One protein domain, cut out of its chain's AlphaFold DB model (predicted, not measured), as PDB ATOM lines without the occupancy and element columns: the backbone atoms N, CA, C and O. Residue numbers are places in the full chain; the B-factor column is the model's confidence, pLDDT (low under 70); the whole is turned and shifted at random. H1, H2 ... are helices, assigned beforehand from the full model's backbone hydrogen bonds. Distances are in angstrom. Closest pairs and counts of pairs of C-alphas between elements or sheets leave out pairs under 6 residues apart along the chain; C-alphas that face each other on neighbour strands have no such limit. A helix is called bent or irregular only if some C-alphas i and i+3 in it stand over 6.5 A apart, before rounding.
ATOM      1  N   THR A   2     -26.353  -9.893  42.984       92.00
ATOM      2  CA  THR A   2     -25.158 -10.678  42.578       92.00
ATOM      3  C   THR A   2     -24.614 -11.620  43.662       92.00
ATOM      4  O   THR A   2     -24.344 -12.790  43.407       92.00
ATOM      5  N   THR A   3     -24.479 -11.132  44.898       92.50
ATOM      6  CA  THR A   3     -24.049 -11.948  46.045       92.50
ATOM      7  C   THR A   3     -25.018 -13.096  46.340       92.50
ATOM      8  O   THR A   3     -24.587 -14.206  46.626       92.50
ATOM      9  N   MET A   4     -26.325 -12.860  46.222       91.19
ATOM     10  CA  MET A   4     -27.343 -13.890  46.429       91.19
ATOM     11  C   MET A   4     -27.281 -14.960  45.334       91.19
ATOM     12  O   MET A   4     -27.293 -16.144  45.653       91.19
ATOM     13  N   ALA A   5     -27.098 -14.563  44.071       91.88
ATOM     14  CA  ALA A   5     -26.897 -15.498  42.963       91.88
ATOM     15  C   ALA A   5     -25.656 -16.389  43.169       91.88
ATOM     16  O   ALA A   5     -25.725 -17.597  42.946       91.88
ATOM     17  N   LYS A   6     -24.550 -15.821  43.680       93.38
ATOM     18  CA  LYS A   6     -23.354 -16.587  44.088       93.38
ATOM     19  C   LYS A   6     -23.680 -17.638  45.146       93.38
ATOM     20  O   LYS A   6     -23.296 -18.794  44.989       93.38
ATOM     21  N   TYR A   7     -24.392 -17.255  46.206       93.25
ATOM     22  CA  TYR A   7     -24.761 -18.184  47.277       93.25
ATOM     23  C   TYR A   7     -25.737 -19.266  46.811       93.25
ATOM     24  O   TYR A   7     -25.589 -20.414  47.218       93.25
ATOM     25  N   TYR A   8     -26.691 -18.939  45.937       91.81
ATOM     26  CA  TYR A   8     -27.598 -19.928  45.349       91.81
ATOM     27  C   TYR A   8     -26.839 -20.959  44.515       91.81
ATOM     28  O   TYR A   8     -27.043 -22.157  44.697       91.81
ATOM     29  N   TYR A   9     -25.926 -20.508  43.652       92.56
ATOM     30  CA  TYR A   9     -25.079 -21.402  42.867       92.56
ATOM     31  C   TYR A   9     -24.210 -22.283  43.766       92.56
ATOM     32  O   TYR A   9     -24.233 -23.502  43.628       92.56
ATOM     33  N   SER A  10     -23.513 -21.676  44.735       92.25
ATOM     34  CA  SER A  10     -22.703 -22.394  45.723       92.25
ATOM     35  C   SER A  10     -23.518 -23.492  46.402       92.25
ATOM     36  O   SER A  10     -23.117 -24.646  46.357       92.25
ATOM     37  N   CYS A  11     -24.689 -23.149  46.944       90.88
ATOM     38  CA  CYS A  11     -25.594 -24.077  47.616       90.88
ATOM     39  C   CYS A  11     -25.963 -25.275  46.726       90.88
ATOM     40  O   CYS A  11     -25.810 -26.418  47.149       90.88
ATOM     41  N   VAL A  12     -26.365 -25.032  45.473       89.75
ATOM     42  CA  VAL A  12     -26.702 -26.109  44.526       89.75
ATOM     43  C   VAL A  12     -25.506 -27.013  44.225       89.75
ATOM     44  O   VAL A  12     -25.688 -28.210  44.035       89.75
ATOM     45  N   THR A  13     -24.289 -26.472  44.212       88.00
ATOM     46  CA  THR A  13     -23.076 -27.249  43.910       88.00
ATOM     47  C   THR A  13     -22.424 -27.928  45.114       88.00
ATOM     48  O   THR A  13     -21.658 -28.865  44.909       88.00
ATOM     49  N   THR A  14     -22.678 -27.468  46.346       89.69
ATOM     50  CA  THR A  14     -21.959 -27.943  47.547       89.69
ATOM     51  C   THR A  14     -22.853 -28.550  48.620       89.69
ATOM     52  O   THR A  14     -22.415 -29.467  49.305       89.69
ATOM     53  N   ASP A  15     -24.082 -28.057  48.779       88.81
ATOM     54  CA  ASP A  15     -24.949 -28.384  49.924       88.81
ATOM     55  C   ASP A  15     -26.148 -29.263  49.518       88.81
ATOM     56  O   ASP A  15     -26.871 -29.761  50.379       88.81
ATOM     57  N   MET A  16     -26.383 -29.445  48.212       90.44
ATOM     58  CA  MET A  16     -27.533 -30.186  47.677       90.44
ATOM     59  C   MET A  16     -27.233 -31.651  47.321       90.44
ATOM     60  O   MET A  16     -28.095 -32.324  46.753       90.44
ATOM     61  N   ASP A  17     -26.048 -32.171  47.657       89.00
ATOM     62  CA  ASP A  17     -25.745 -33.593  47.468       89.00
ATOM     63  C   ASP A  17     -26.703 -34.472  48.293       89.00
ATOM     64  O   ASP A  17     -26.997 -34.183  49.456       89.00
ATOM     65  N   GLY A  18     -27.261 -35.507  47.662       87.75
ATOM     66  CA  GLY A  18     -28.309 -36.347  48.255       87.75
ATOM     67  C   GLY A  18     -29.652 -35.645  48.529       87.75
ATOM     68  O   GLY A  18     -30.496 -36.214  49.221       87.75
ATOM     69  N   ARG A  19     -29.874 -34.425  48.014       89.19
ATOM     70  CA  ARG A  19     -31.144 -33.675  48.130       89.19
ATOM     71  C   ARG A  19     -31.941 -33.701  46.826       89.19
ATOM     72  O   ARG A  19     -31.492 -34.228  45.813       89.19
ATOM     73  N   ALA A  20     -33.122 -33.083  46.848       89.00
ATOM     74  CA  ALA A  20     -34.001 -32.922  45.691       89.00
ATOM     75  C   ALA A  20     -34.104 -31.444  45.242       89.00
ATOM     76  O   ALA A  20     -35.178 -30.848  45.334       89.00
ATOM     77  N   PRO A  21     -33.010 -30.796  44.781       88.88
ATOM     78  CA  PRO A  21     -33.102 -29.438  44.257       88.88
ATOM     79  C   PRO A  21     -34.018 -29.389  43.024       88.88
ATOM     80  O   PRO A  21     -33.909 -30.208  42.112       88.88
ATOM     81  N   GLY A  22     -34.906 -28.394  42.969       85.56
ATOM     82  CA  GLY A  22     -35.841 -28.243  41.855       85.56
ATOM     83  C   GLY A  22     -35.131 -28.050  40.509       85.56
ATOM     84  O   GLY A  22     -34.213 -27.236  40.386       85.56
ATOM     85  N   LEU A  23     -35.601 -28.740  39.464       87.94
ATOM     86  CA  LEU A  23     -34.976 -28.719  38.134       87.94
ATOM     87  C   LEU A  23     -34.859 -27.310  37.541       87.94
ATOM     88  O   LEU A  23     -33.905 -27.030  36.816       87.94
ATOM     89  N   LYS A  24     -35.817 -26.415  37.831       86.06
ATOM     90  CA  LYS A  24     -35.740 -25.016  37.380       86.06
ATOM     91  C   LYS A  24     -34.669 -24.232  38.122       86.06
ATOM     92  O   LYS A  24     -33.908 -23.523  37.472       86.06
ATOM     93  N   CYS A  25     -34.531 -24.424  39.434       85.88
ATOM     94  CA  CYS A  25     -33.437 -23.831  40.203       85.88
ATOM     95  C   CYS A  25     -32.077 -24.195  39.603       85.88
ATOM     96  O   CYS A  25     -31.266 -23.307  39.355       85.88
ATOM     97  N   ILE A  26     -31.864 -25.482  39.312       89.25
ATOM     98  CA  ILE A  26     -30.608 -25.971  38.735       89.25
ATOM     99  C   ILE A  26     -30.388 -25.366  37.348       89.25
ATOM    100  O   ILE A  26     -29.371 -24.713  37.128       89.25
ATOM    101  N   SER A  27     -31.347 -25.520  36.425       88.94
ATOM    102  CA  SER A  27     -31.163 -25.070  35.040       88.94
ATOM    103  C   SER A  27     -30.931 -23.563  34.936       88.94
ATOM    104  O   SER A  27     -30.077 -23.132  34.166       88.94
ATOM    105  N   SER A  28     -31.650 -22.763  35.728       87.62
ATOM    106  CA  SER A  28     -31.506 -21.304  35.725       87.62
ATOM    107  C   SER A  28     -30.145 -20.863  36.264       87.62
ATOM    108  O   SER A  28     -29.512 -19.978  35.693       87.62
ATOM    109  N   LEU A  29     -29.638 -21.510  37.319       89.38
ATOM    110  CA  LEU A  29     -28.308 -21.209  37.857       89.38
ATOM    111  C   LEU A  29     -27.184 -21.692  36.931       89.38
ATOM    112  O   LEU A  29     -26.149 -21.033  36.846       89.38
ATOM    113  N   SER A  30     -27.384 -22.790  36.194       87.31
ATOM    114  CA  SER A  30     -26.438 -23.243  35.167       87.31
ATOM    115  C   SER A  30     -26.288 -22.234  34.024       87.31
ATOM    116  O   SER A  30     -25.181 -22.080  33.515       87.31
ATOM    117  N   ILE A  31     -27.351 -21.503  33.658       86.06
ATOM    118  CA  ILE A  31     -27.289 -20.434  32.640       86.06
ATOM    119  C   ILE A  31     -26.340 -19.312  33.069       86.06
ATOM    120  O   ILE A  31     -25.622 -18.770  32.229       86.06
ATOM    121  N   LEU A  32     -26.293 -18.985  34.367       85.12
ATOM    122  CA  LEU A  32     -25.366 -17.970  34.871       85.12
ATOM    123  C   LEU A  32     -23.909 -18.376  34.634       85.12
ATOM    124  O   LEU A  32     -23.082 -17.500  34.419       85.12
ATOM    125  N   ASN A  33     -23.585 -19.676  34.651       83.38
ATOM    126  CA  ASN A  33     -22.257 -20.214  34.329       83.38
ATOM    127  C   ASN A  33     -21.095 -19.441  35.002       83.38
ATOM    128  O   ASN A  33     -20.104 -19.079  34.368       83.38
ATOM    129  N   GLY A  34     -21.258 -19.092  36.284       82.19
ATOM    130  CA  GLY A  34     -20.284 -18.305  37.056       82.19
ATOM    131  C   GLY A  34     -20.309 -16.780  36.837       82.19
ATOM    132  O   GLY A  34     -19.642 -16.057  37.575       82.19
ATOM    133  N   GLN A  35     -21.095 -16.272  35.886       89.25
ATOM    134  CA  GLN A  35     -21.296 -14.845  35.579       89.25
ATOM    135  C   GLN A  35     -22.436 -14.257  36.423       89.25
ATOM    136  O   GLN A  35     -23.497 -13.871  35.929       89.25
ATOM    137  N   PHE A  36     -22.251 -14.236  37.741       91.00
ATOM    138  CA  PHE A  36     -23.301 -13.886  38.707       91.00
ATOM    139  C   PHE A  36     -23.772 -12.430  38.634       91.00
ATOM    140  O   PHE A  36     -24.822 -12.084  39.172       91.00
ATOM    141  N   GLU A  37     -22.993 -11.547  38.017       90.50
ATOM    142  CA  GLU A  37     -23.395 -10.177  37.709       90.50
ATOM    143  C   GLU A  37     -24.569 -10.115  36.728       90.50
ATOM    144  O   GLU A  37     -25.321  -9.151  36.779       90.50
ATOM    145  N   LYS A  38     -24.779 -11.169  35.932       89.06
ATOM    146  CA  LYS A  38     -25.893 -11.317  34.982       89.06
ATOM    147  C   LYS A  38     -27.104 -12.033  35.584       89.06
ATOM    148  O   LYS A  38     -27.849 -12.703  34.876       89.06
ATOM    149  N   TRP A  39     -27.282 -11.946  36.900       87.94
ATOM    150  CA  TRP A  39     -28.361 -12.625  37.626       87.94
ATOM    151  C   TRP A  39     -29.770 -12.269  37.110       87.94
ATOM    152  O   TRP A  39     -30.697 -13.052  37.286       87.94
ATOM    153  N   ASP A  40     -29.933 -11.108  36.478       88.00
ATOM    154  CA  ASP A  40     -31.170 -10.592  35.886       88.00
ATOM    155  C   ASP A  40     -31.312 -10.893  34.383       88.00
ATOM    156  O   ASP A  40     -32.349 -10.596  33.798       88.00
ATOM    157  N   ALA A  41     -30.307 -11.516  33.761       86.19
ATOM    158  CA  ALA A  41     -30.308 -11.852  32.337       86.19
ATOM    159  C   ALA A  41     -31.073 -13.147  32.009       86.19
ATOM    160  O   ALA A  41     -31.119 -13.557  30.847       86.19
ATOM    161  N   LEU A  42     -31.649 -13.813  33.016       82.62
ATOM    162  CA  LEU A  42     -32.447 -15.019  32.819       82.62
ATOM    163  C   LEU A  42     -33.679 -14.674  31.959       82.62
ATOM    164  O   LEU A  42     -34.472 -13.820  32.366       82.62
ATOM    165  N   PRO A  43     -33.879 -15.305  30.788       83.44
ATOM    166  CA  PRO A  43     -35.043 -15.024  29.957       83.44
ATOM    167  C   PRO A  43     -36.335 -15.425  30.674       83.44
ATOM    168  O   PRO A  43     -36.326 -16.271  31.570       83.44
ATOM    169  N   TYR A  44     -37.456 -14.825  30.270       83.00
ATOM    170  CA  TYR A  44     -38.770 -15.283  30.715       83.00
ATOM    171  C   TYR A  44     -38.955 -16.758  30.345       83.00
ATOM    172  O   TYR A  44     -38.709 -17.150  29.201       83.00
ATOM    173  N   ASP A  45     -39.419 -17.556  31.304       77.56
ATOM    174  CA  ASP A  45     -39.672 -18.980  31.117       77.56
ATOM    175  C   ASP A  45     -41.116 -19.295  31.498       77.56
ATOM    176  O   ASP A  45     -41.504 -19.194  32.662       77.56
ATOM    177  N   ARG A  46     -41.913 -19.730  30.516       76.00
ATOM    178  CA  ARG A  46     -43.308 -20.143  30.721       76.00
ATOM    179  C   ARG A  46     -43.433 -21.306  31.714       76.00
ATOM    180  O   ARG A  46     -44.464 -21.432  32.363       76.00
ATOM    181  N   ALA A  47     -42.402 -22.139  31.845       75.62
ATOM    182  CA  ALA A  47     -42.345 -23.237  32.808       75.62
ATOM    183  C   ALA A  47     -41.758 -22.821  34.175       75.62
ATOM    184  O   ALA A  47     -41.616 -23.654  35.067       75.62
ATOM    185  N   GLY A  48     -41.430 -21.540  34.374       75.50
ATOM    186  CA  GLY A  48     -40.807 -21.013  35.591       75.50
ATOM    187  C   GLY A  48     -41.758 -20.773  36.770       75.50
ATOM    188  O   GLY A  48     -41.382 -20.063  37.696       75.50
ATOM    189  N   GLY A  49     -42.982 -21.308  36.747       76.12
ATOM    190  CA  GLY A  49     -44.027 -21.056  37.753       76.12
ATOM    191  C   GLY A  49     -43.929 -21.866  39.054       76.12
ATOM    192  O   GLY A  49     -44.871 -21.841  39.840       76.12
ATOM    193  N   GLY A  50     -42.837 -22.604  39.277       80.00
ATOM    194  CA  GLY A  50     -42.677 -23.480  40.443       80.00
ATOM    195  C   GLY A  50     -42.552 -22.748  41.789       80.00
ATOM    196  O   GLY A  50     -42.176 -21.576  41.847       80.00
ATOM    197  N   CYS A  51     -42.804 -23.470  42.885       80.31
ATOM    198  CA  CYS A  51     -42.783 -22.974  44.271       80.31
ATOM    199  C   CYS A  51     -41.403 -22.528  44.784       80.31
ATOM    200  O   CYS A  51     -41.297 -21.854  45.812       80.31
ATOM    201  N   GLY A  52     -40.327 -22.865  44.065       81.50
ATOM    202  CA  GLY A  52     -38.965 -22.747  44.576       81.50
ATOM    203  C   GLY A  52     -38.525 -21.322  44.920       81.50
ATOM    204  O   GLY A  52     -37.611 -21.154  45.725       81.50
ATOM    205  N   GLY A  53     -39.144 -20.297  44.322       79.19
ATOM    206  CA  GLY A  53     -38.969 -18.897  44.725       79.19
ATOM    207  C   GLY A  53     -39.714 -18.568  46.023       79.19
ATOM    208  O   GLY A  53     -39.112 -18.047  46.964       79.19
ATOM    209  N   SER A  54     -40.995 -18.932  46.097       79.25
ATOM    210  CA  SER A  54     -41.868 -18.697  47.253       79.25
ATOM    211  C   SER A  54     -41.350 -19.373  48.526       79.25
ATOM    212  O   SER A  54     -41.248 -18.714  49.564       79.25
ATOM    213  N   MET A  55     -40.934 -20.644  48.448       82.19
ATOM    214  CA  MET A  55     -40.522 -21.468  49.601       82.19
ATOM    215  C   MET A  55     -39.256 -20.983  50.333       82.19
ATOM    216  O   MET A  55     -38.906 -21.530  51.374       82.19
ATOM    217  N   ARG A  56     -38.543 -19.991  49.780       85.62
ATOM    218  CA  ARG A  56     -37.290 -19.450  50.342       85.62
ATOM    219  C   ARG A  56     -37.283 -17.931  50.513       85.62
ATOM    220  O   ARG A  56     -36.235 -17.343  50.777       85.62
ATOM    221  N   SER A  57     -38.425 -17.280  50.312       83.12
ATOM    222  CA  SER A  57     -38.559 -15.818  50.369       83.12
ATOM    223  C   SER A  57     -38.744 -15.273  51.793       83.12
ATOM    224  O   SER A  57     -38.558 -14.080  52.032       83.12
ATOM    225  N   GLN A  58     -39.045 -16.145  52.755       81.44
ATOM    226  CA  GLN A  58     -39.381 -15.826  54.145       81.44
ATOM    227  C   GLN A  58     -38.301 -15.002  54.872       81.44
ATOM    228  O   GLN A  58     -38.673 -14.058  55.574       81.44
ATOM    229  N   PRO A  59     -36.983 -15.243  54.680       84.44
ATOM    230  CA  PRO A  59     -35.945 -14.397  55.270       84.44
ATOM    231  C   PRO A  59     -36.056 -12.914  54.888       84.44
ATOM    232  O   PRO A  59     -35.692 -12.060  55.691       84.44
ATOM    233  N   CYS A  60     -36.602 -12.585  53.710       82.62
ATOM    234  CA  CYS A  60     -36.827 -11.193  53.308       82.62
ATOM    235  C   CYS A  60     -37.827 -10.504  54.248       82.62
ATOM    236  O   CYS A  60     -37.596  -9.374  54.668       82.62
ATOM    237  N   GLY A  61     -38.900 -11.209  54.630       79.06
ATOM    238  CA  GLY A  61     -39.907 -10.719  55.576       79.06
ATOM    239  C   GLY A  61     -39.364 -10.531  56.991       79.06
ATOM    240  O   GLY A  61     -39.744  -9.578  57.664       79.06
ATOM    241  N   LEU A  62     -38.432 -11.386  57.424       81.75
ATOM    242  CA  LEU A  62     -37.761 -11.237  58.721       81.75
ATOM    243  C   LEU A  62     -36.860  -9.996  58.766       81.75
ATOM    244  O   LEU A  62     -36.803  -9.318  59.787       81.75
ATOM    245  N   VAL A  63     -36.167  -9.687  57.666       85.25
ATOM    246  CA  VAL A  63     -35.266  -8.527  57.585       85.25
ATOM    247  C   VAL A  63     -36.036  -7.219  57.410       85.25
ATOM    248  O   VAL A  63     -35.715  -6.230  58.064       85.25
ATOM    249  N   TYR A  64     -37.065  -7.202  56.563       82.19
ATOM    250  CA  TYR A  64     -37.804  -5.996  56.176       82.19
ATOM    251  C   TYR A  64     -39.237  -5.996  56.728       82.19
ATOM    252  O   TYR A  64     -40.193  -5.719  56.009       82.19
ATOM    253  N   SER A  65     -39.392  -6.323  58.012       83.50
ATOM    254  CA  SER A  65     -40.700  -6.497  58.663       83.50
ATOM    255  C   SER A  65     -41.464  -5.193  58.936       83.50
ATOM    256  O   SER A  65     -42.678  -5.225  59.130       83.50
ATOM    257  N   SER A  66     -40.782  -4.043  58.971       81.69
ATOM    258  CA  SER A  66     -41.410  -2.749  59.266       81.69
ATOM    259  C   SER A  66     -42.086  -2.145  58.030       81.69
ATOM    260  O   SER A  66     -41.595  -2.275  56.908       81.69
ATOM    261  N   GLU A  67     -43.181  -1.402  58.227       81.12
ATOM    262  CA  GLU A  67     -43.893  -0.736  57.120       81.12
ATOM    263  C   GLU A  67     -42.997   0.218  56.317       81.12
ATOM    264  O   GLU A  67     -43.162   0.355  55.106       81.12
ATOM    265  N   LYS A  68     -42.007   0.837  56.974       86.94
ATOM    266  CA  LYS A  68     -41.034   1.739  56.338       86.94
ATOM    267  C   LYS A  68     -40.155   1.026  55.310       86.94
ATOM    268  O   LYS A  68     -39.694   1.656  54.367       86.94
ATOM    269  N   ASN A  69     -39.960  -0.282  55.473       84.12
ATOM    270  CA  ASN A  69     -39.123  -1.112  54.614       84.12
ATOM    271  C   ASN A  69     -39.934  -1.884  53.562       84.12
ATOM    272  O   ASN A  69     -39.387  -2.747  52.877       84.12
ATOM    273  N   ARG A  70     -41.229  -1.578  53.393       75.69
ATOM    274  CA  ARG A  70     -42.138  -2.319  52.506       75.69
ATOM    275  C   ARG A  70     -41.683  -2.349  51.047       75.69
ATOM    276  O   ARG A  70     -41.838  -3.374  50.390       75.69
ATOM    277  N   GLU A  71     -41.120  -1.257  50.535       75.38
ATOM    278  CA  GLU A  71     -40.585  -1.233  49.168       75.38
ATOM    279  C   GLU A  71     -39.401  -2.192  49.007       75.38
ATOM    280  O   GLU A  71     -39.335  -2.937  48.031       75.38
ATOM    281  N   GLU A  72     -38.497  -2.220  49.989       83.38
ATOM    282  CA  GLU A  72     -37.319  -3.085  49.953       83.38
ATOM    283  C   GLU A  72     -37.679  -4.554  50.200       83.38
ATOM    284  O   GLU A  72     -37.091  -5.437  49.575       83.38
ATOM    285  N   LEU A  73     -38.701  -4.819  51.022       76.06
ATOM    286  CA  LEU A  73     -39.324  -6.135  51.154       76.06
ATOM    287  C   LEU A  73     -39.812  -6.634  49.792       76.06
ATOM    288  O   LEU A  73     -39.384  -7.691  49.336       76.06
ATOM    289  N   VAL A  74     -40.670  -5.854  49.124       72.88
ATOM    290  CA  VAL A  74     -41.247  -6.226  47.825       72.88
ATOM    291  C   VAL A  74     -40.146  -6.428  46.787       72.88
ATOM    292  O   VAL A  74     -40.124  -7.459  46.113       72.88
ATOM    293  N   ARG A  75     -39.196  -5.489  46.691       81.12
ATOM    294  CA  ARG A  75     -38.054  -5.596  45.779       81.12
ATOM    295  C   ARG A  75     -37.256  -6.866  46.059       81.12
ATOM    296  O   ARG A  75     -37.065  -7.669  45.155       81.12
ATOM    297  N   THR A  76     -36.804  -7.080  47.290       81.12
ATOM    298  CA  THR A  76     -35.937  -8.219  47.626       81.12
ATOM    299  C   THR A  76     -36.650  -9.555  47.409       81.12
ATOM    300  O   THR A  76     -36.051 -10.487  46.866       81.12
ATOM    301  N   SER A  77     -37.934  -9.655  47.761       74.50
ATOM    302  CA  SER A  77     -38.742 -10.854  47.522       74.50
ATOM    303  C   SER A  77     -38.878 -11.173  46.030       74.50
ATOM    304  O   SER A  77     -38.636 -12.313  45.637       74.50
ATOM    305  N   ILE A  78     -39.180 -10.181  45.186       77.31
ATOM    306  CA  ILE A  78     -39.272 -10.380  43.730       77.31
ATOM    307  C   ILE A  78     -37.908 -10.772  43.157       77.31
ATOM    308  O   ILE A  78     -37.795 -11.750  42.416       77.31
ATOM    309  N   GLU A  79     -36.862 -10.030  43.513       84.56
ATOM    310  CA  GLU A  79     -35.544 -10.205  42.910       84.56
ATOM    311  C   GLU A  79     -34.875 -11.519  43.327       84.56
ATOM    312  O   GLU A  79     -34.270 -12.195  42.497       84.56
ATOM    313  N   SER A  80     -35.056 -11.954  44.578       83.25
ATOM    314  CA  SER A  80     -34.572 -13.262  45.046       83.25
ATOM    315  C   SER A  80     -35.251 -14.441  44.332       83.25
ATOM    316  O   SER A  80     -34.602 -15.445  44.013       83.25
ATOM    317  N   GLY A  81     -36.547 -14.320  44.022       78.12
ATOM    318  CA  GLY A  81     -37.280 -15.290  43.211       78.12
ATOM    319  C   GLY A  81     -36.801 -15.307  41.758       78.12
ATOM    320  O   GLY A  81     -36.477 -16.377  41.226       78.12
ATOM    321  N   ARG A  82     -36.674 -14.121  41.143       83.06
ATOM    322  CA  ARG A  82     -36.329 -13.945  39.721       83.06
ATOM    323  C   ARG A  82     -34.976 -14.542  39.339       83.06
ATOM    324  O   ARG A  82     -34.833 -14.986  38.205       83.06
ATOM    325  N   ILE A  83     -34.029 -14.647  40.283       83.19
ATOM    326  CA  ILE A  83     -32.725 -15.308  40.067       83.19
ATOM    327  C   ILE A  83     -32.885 -16.728  39.494       83.19
ATOM    328  O   ILE A  83     -32.025 -17.174  38.738       83.19
ATOM    329  N   THR A  84     -33.959 -17.453  39.836       78.31
ATOM    330  CA  THR A  84     -34.193 -18.796  39.274       78.31
ATOM    331  C   THR A  84     -35.558 -19.004  38.626       78.31
ATOM    332  O   THR A  84     -35.694 -19.936  37.836       78.31
ATOM    333  N   HIS A  85     -36.553 -18.180  38.958       77.06
ATOM    334  CA  HIS A  85     -37.927 -18.287  38.470       77.06
ATOM    335  C   HIS A  85     -38.347 -16.960  37.837       77.06
ATOM    336  O   HIS A  85     -38.933 -16.097  38.491       77.06
ATOM    337  N   ASN A  86     -38.044 -16.775  36.550       76.62
ATOM    338  CA  ASN A  86     -38.521 -15.613  35.804       76.62
ATOM    339  C   ASN A  86     -39.914 -15.884  35.202       76.62
ATOM    340  O   ASN A  86     -40.070 -16.011  33.986       76.62
ATOM    341  N   HIS A  87     -40.919 -16.012  36.077       69.56
ATOM    342  CA  HIS A  87     -42.327 -16.184  35.711       69.56
ATOM    343  C   HIS A  87     -43.256 -15.486  36.709       69.56
ATOM    344  O   HIS A  87     -43.134 -15.695  37.913       69.56
ATOM    345  N   ALA A  88     -44.226 -14.715  36.208       62.34
ATOM    346  CA  ALA A  88     -45.144 -13.910  37.017       62.34
ATOM    347  C   ALA A  88     -45.885 -14.706  38.104       62.34
ATOM    348  O   ALA A  88     -45.954 -14.256  39.239       62.34
ATOM    349  N   THR A  89     -46.392 -15.904  37.804       63.94
ATOM    350  CA  THR A  89     -47.097 -16.735  38.804       63.94
ATOM    351  C   THR A  89     -46.163 -17.359  39.841       63.94
ATOM    352  O   THR A  89     -46.597 -17.618  40.956       63.94
ATOM    353  N   GLY A  90     -44.870 -17.512  39.522       52.84
ATOM    354  CA  GLY A  90     -43.853 -17.947  40.482       52.84
ATOM    355  C   GLY A  90     -43.603 -16.927  41.601       52.84
ATOM    356  O   GLY A  90     -42.995 -17.280  42.605       52.84
ATOM    357  N   TYR A  91     -44.073 -15.678  41.446       57.31
ATOM    358  CA  TYR A  91     -43.992 -14.633  42.474       57.31
ATOM    359  C   TYR A  91     -45.288 -13.805  42.714       57.31
ATOM    360  O   TYR A  91     -45.299 -13.011  43.650       57.31
ATOM    361  N   MET A  92     -46.384 -13.957  41.944       44.62
ATOM    362  CA  MET A  92     -47.662 -13.193  42.069       44.62
ATOM    363  C   MET A  92     -48.916 -14.079  42.171       44.62
ATOM    364  O   MET A  92     -49.925 -13.863  41.505       44.62
TER     365      MET A  92
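What this domain is: This is residues 2 to 92 of the 187 residues of an uncharacterized protein of Naegleria fowleri (UniProt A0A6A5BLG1). Two pairs of helices lie toward the two ends of the domain: H1 and H2 cross steeply at one end, and at the other H3 and H4 form a helical hairpin, in which the longer H4 points back with its last residues toward H1. A long loop, residues 33 to 57, winds from the first pair to the second, and residues 14 to 20, of which 14 belongs to H1, stick out free. The printed part has 91 residues with four named helices, in the order H1, H2, H3, H4, and no named strand. The class is all helix, though under half of the residues, 45 of 91, are in named elements. The whole is compact, with a radius of gyration of the C-alphas of 13.1 A and spans of 38 by 27 by 25 A.

Where its parts are: H1 covers residues 2 to 14, from C-alpha 2 at (-25.158, -10.678, 42.578), and is 18.2 A long from first to last C-alpha. H2 covers residues 23 to 32 and is 14.8 A long; its C-alpha 32 is at (-25.366, -17.970, 34.871). H3, residues 58 to 63, is 9.1 A long. H4, residues 67 to 82, is the longest helix at 23.1 A and ends with C-alpha 82 at (-36.329, -13.945, 39.721). H4 is irregular: C-alphas 68 and 71 are 7.8 A apart, and its line is a rough one.

How they stand to each other: H1 and H2 touch, with the C-alphas of Tyr 9 and Leu 29 closest at 6.0 A. They run opposite ways at a steep tilt of 57 degrees. H1 and H4 are close but not clearly touching; their closest C-alphas, those of Met 4 and Ser 80, are 7.4 A apart. These two run the same way at a steep tilt of 49 degrees. H3 and H4 touch, H4 with residues 73 to 77 alone, and the closest C-alphas are those of Cys 60 and Leu 73, 6.0 A apart. They run opposite ways at a tilt of 36 degrees, only just steep, and form a helical hairpin. H2 is apart from H3 and from H4, and H1 is apart from H3. In H1 and H3 every O i to N i+4 pair is within hydrogen-bond range; in H2 it is 5 of 6 pairs and in H4 10 of 12.

The domain as a whole: The two C-alphas farthest apart are those of Gly 18 and Lys 68, at 41.0 A. The printed part has no cut. The link from H2 to H3 is long, with 25 residues; that from H1 to H2 is short, with 8, and that from H3 to H4 is tight, with 3. The mean pLDDT of the printed part is 82.7, and residues 87 to 92 are under 70.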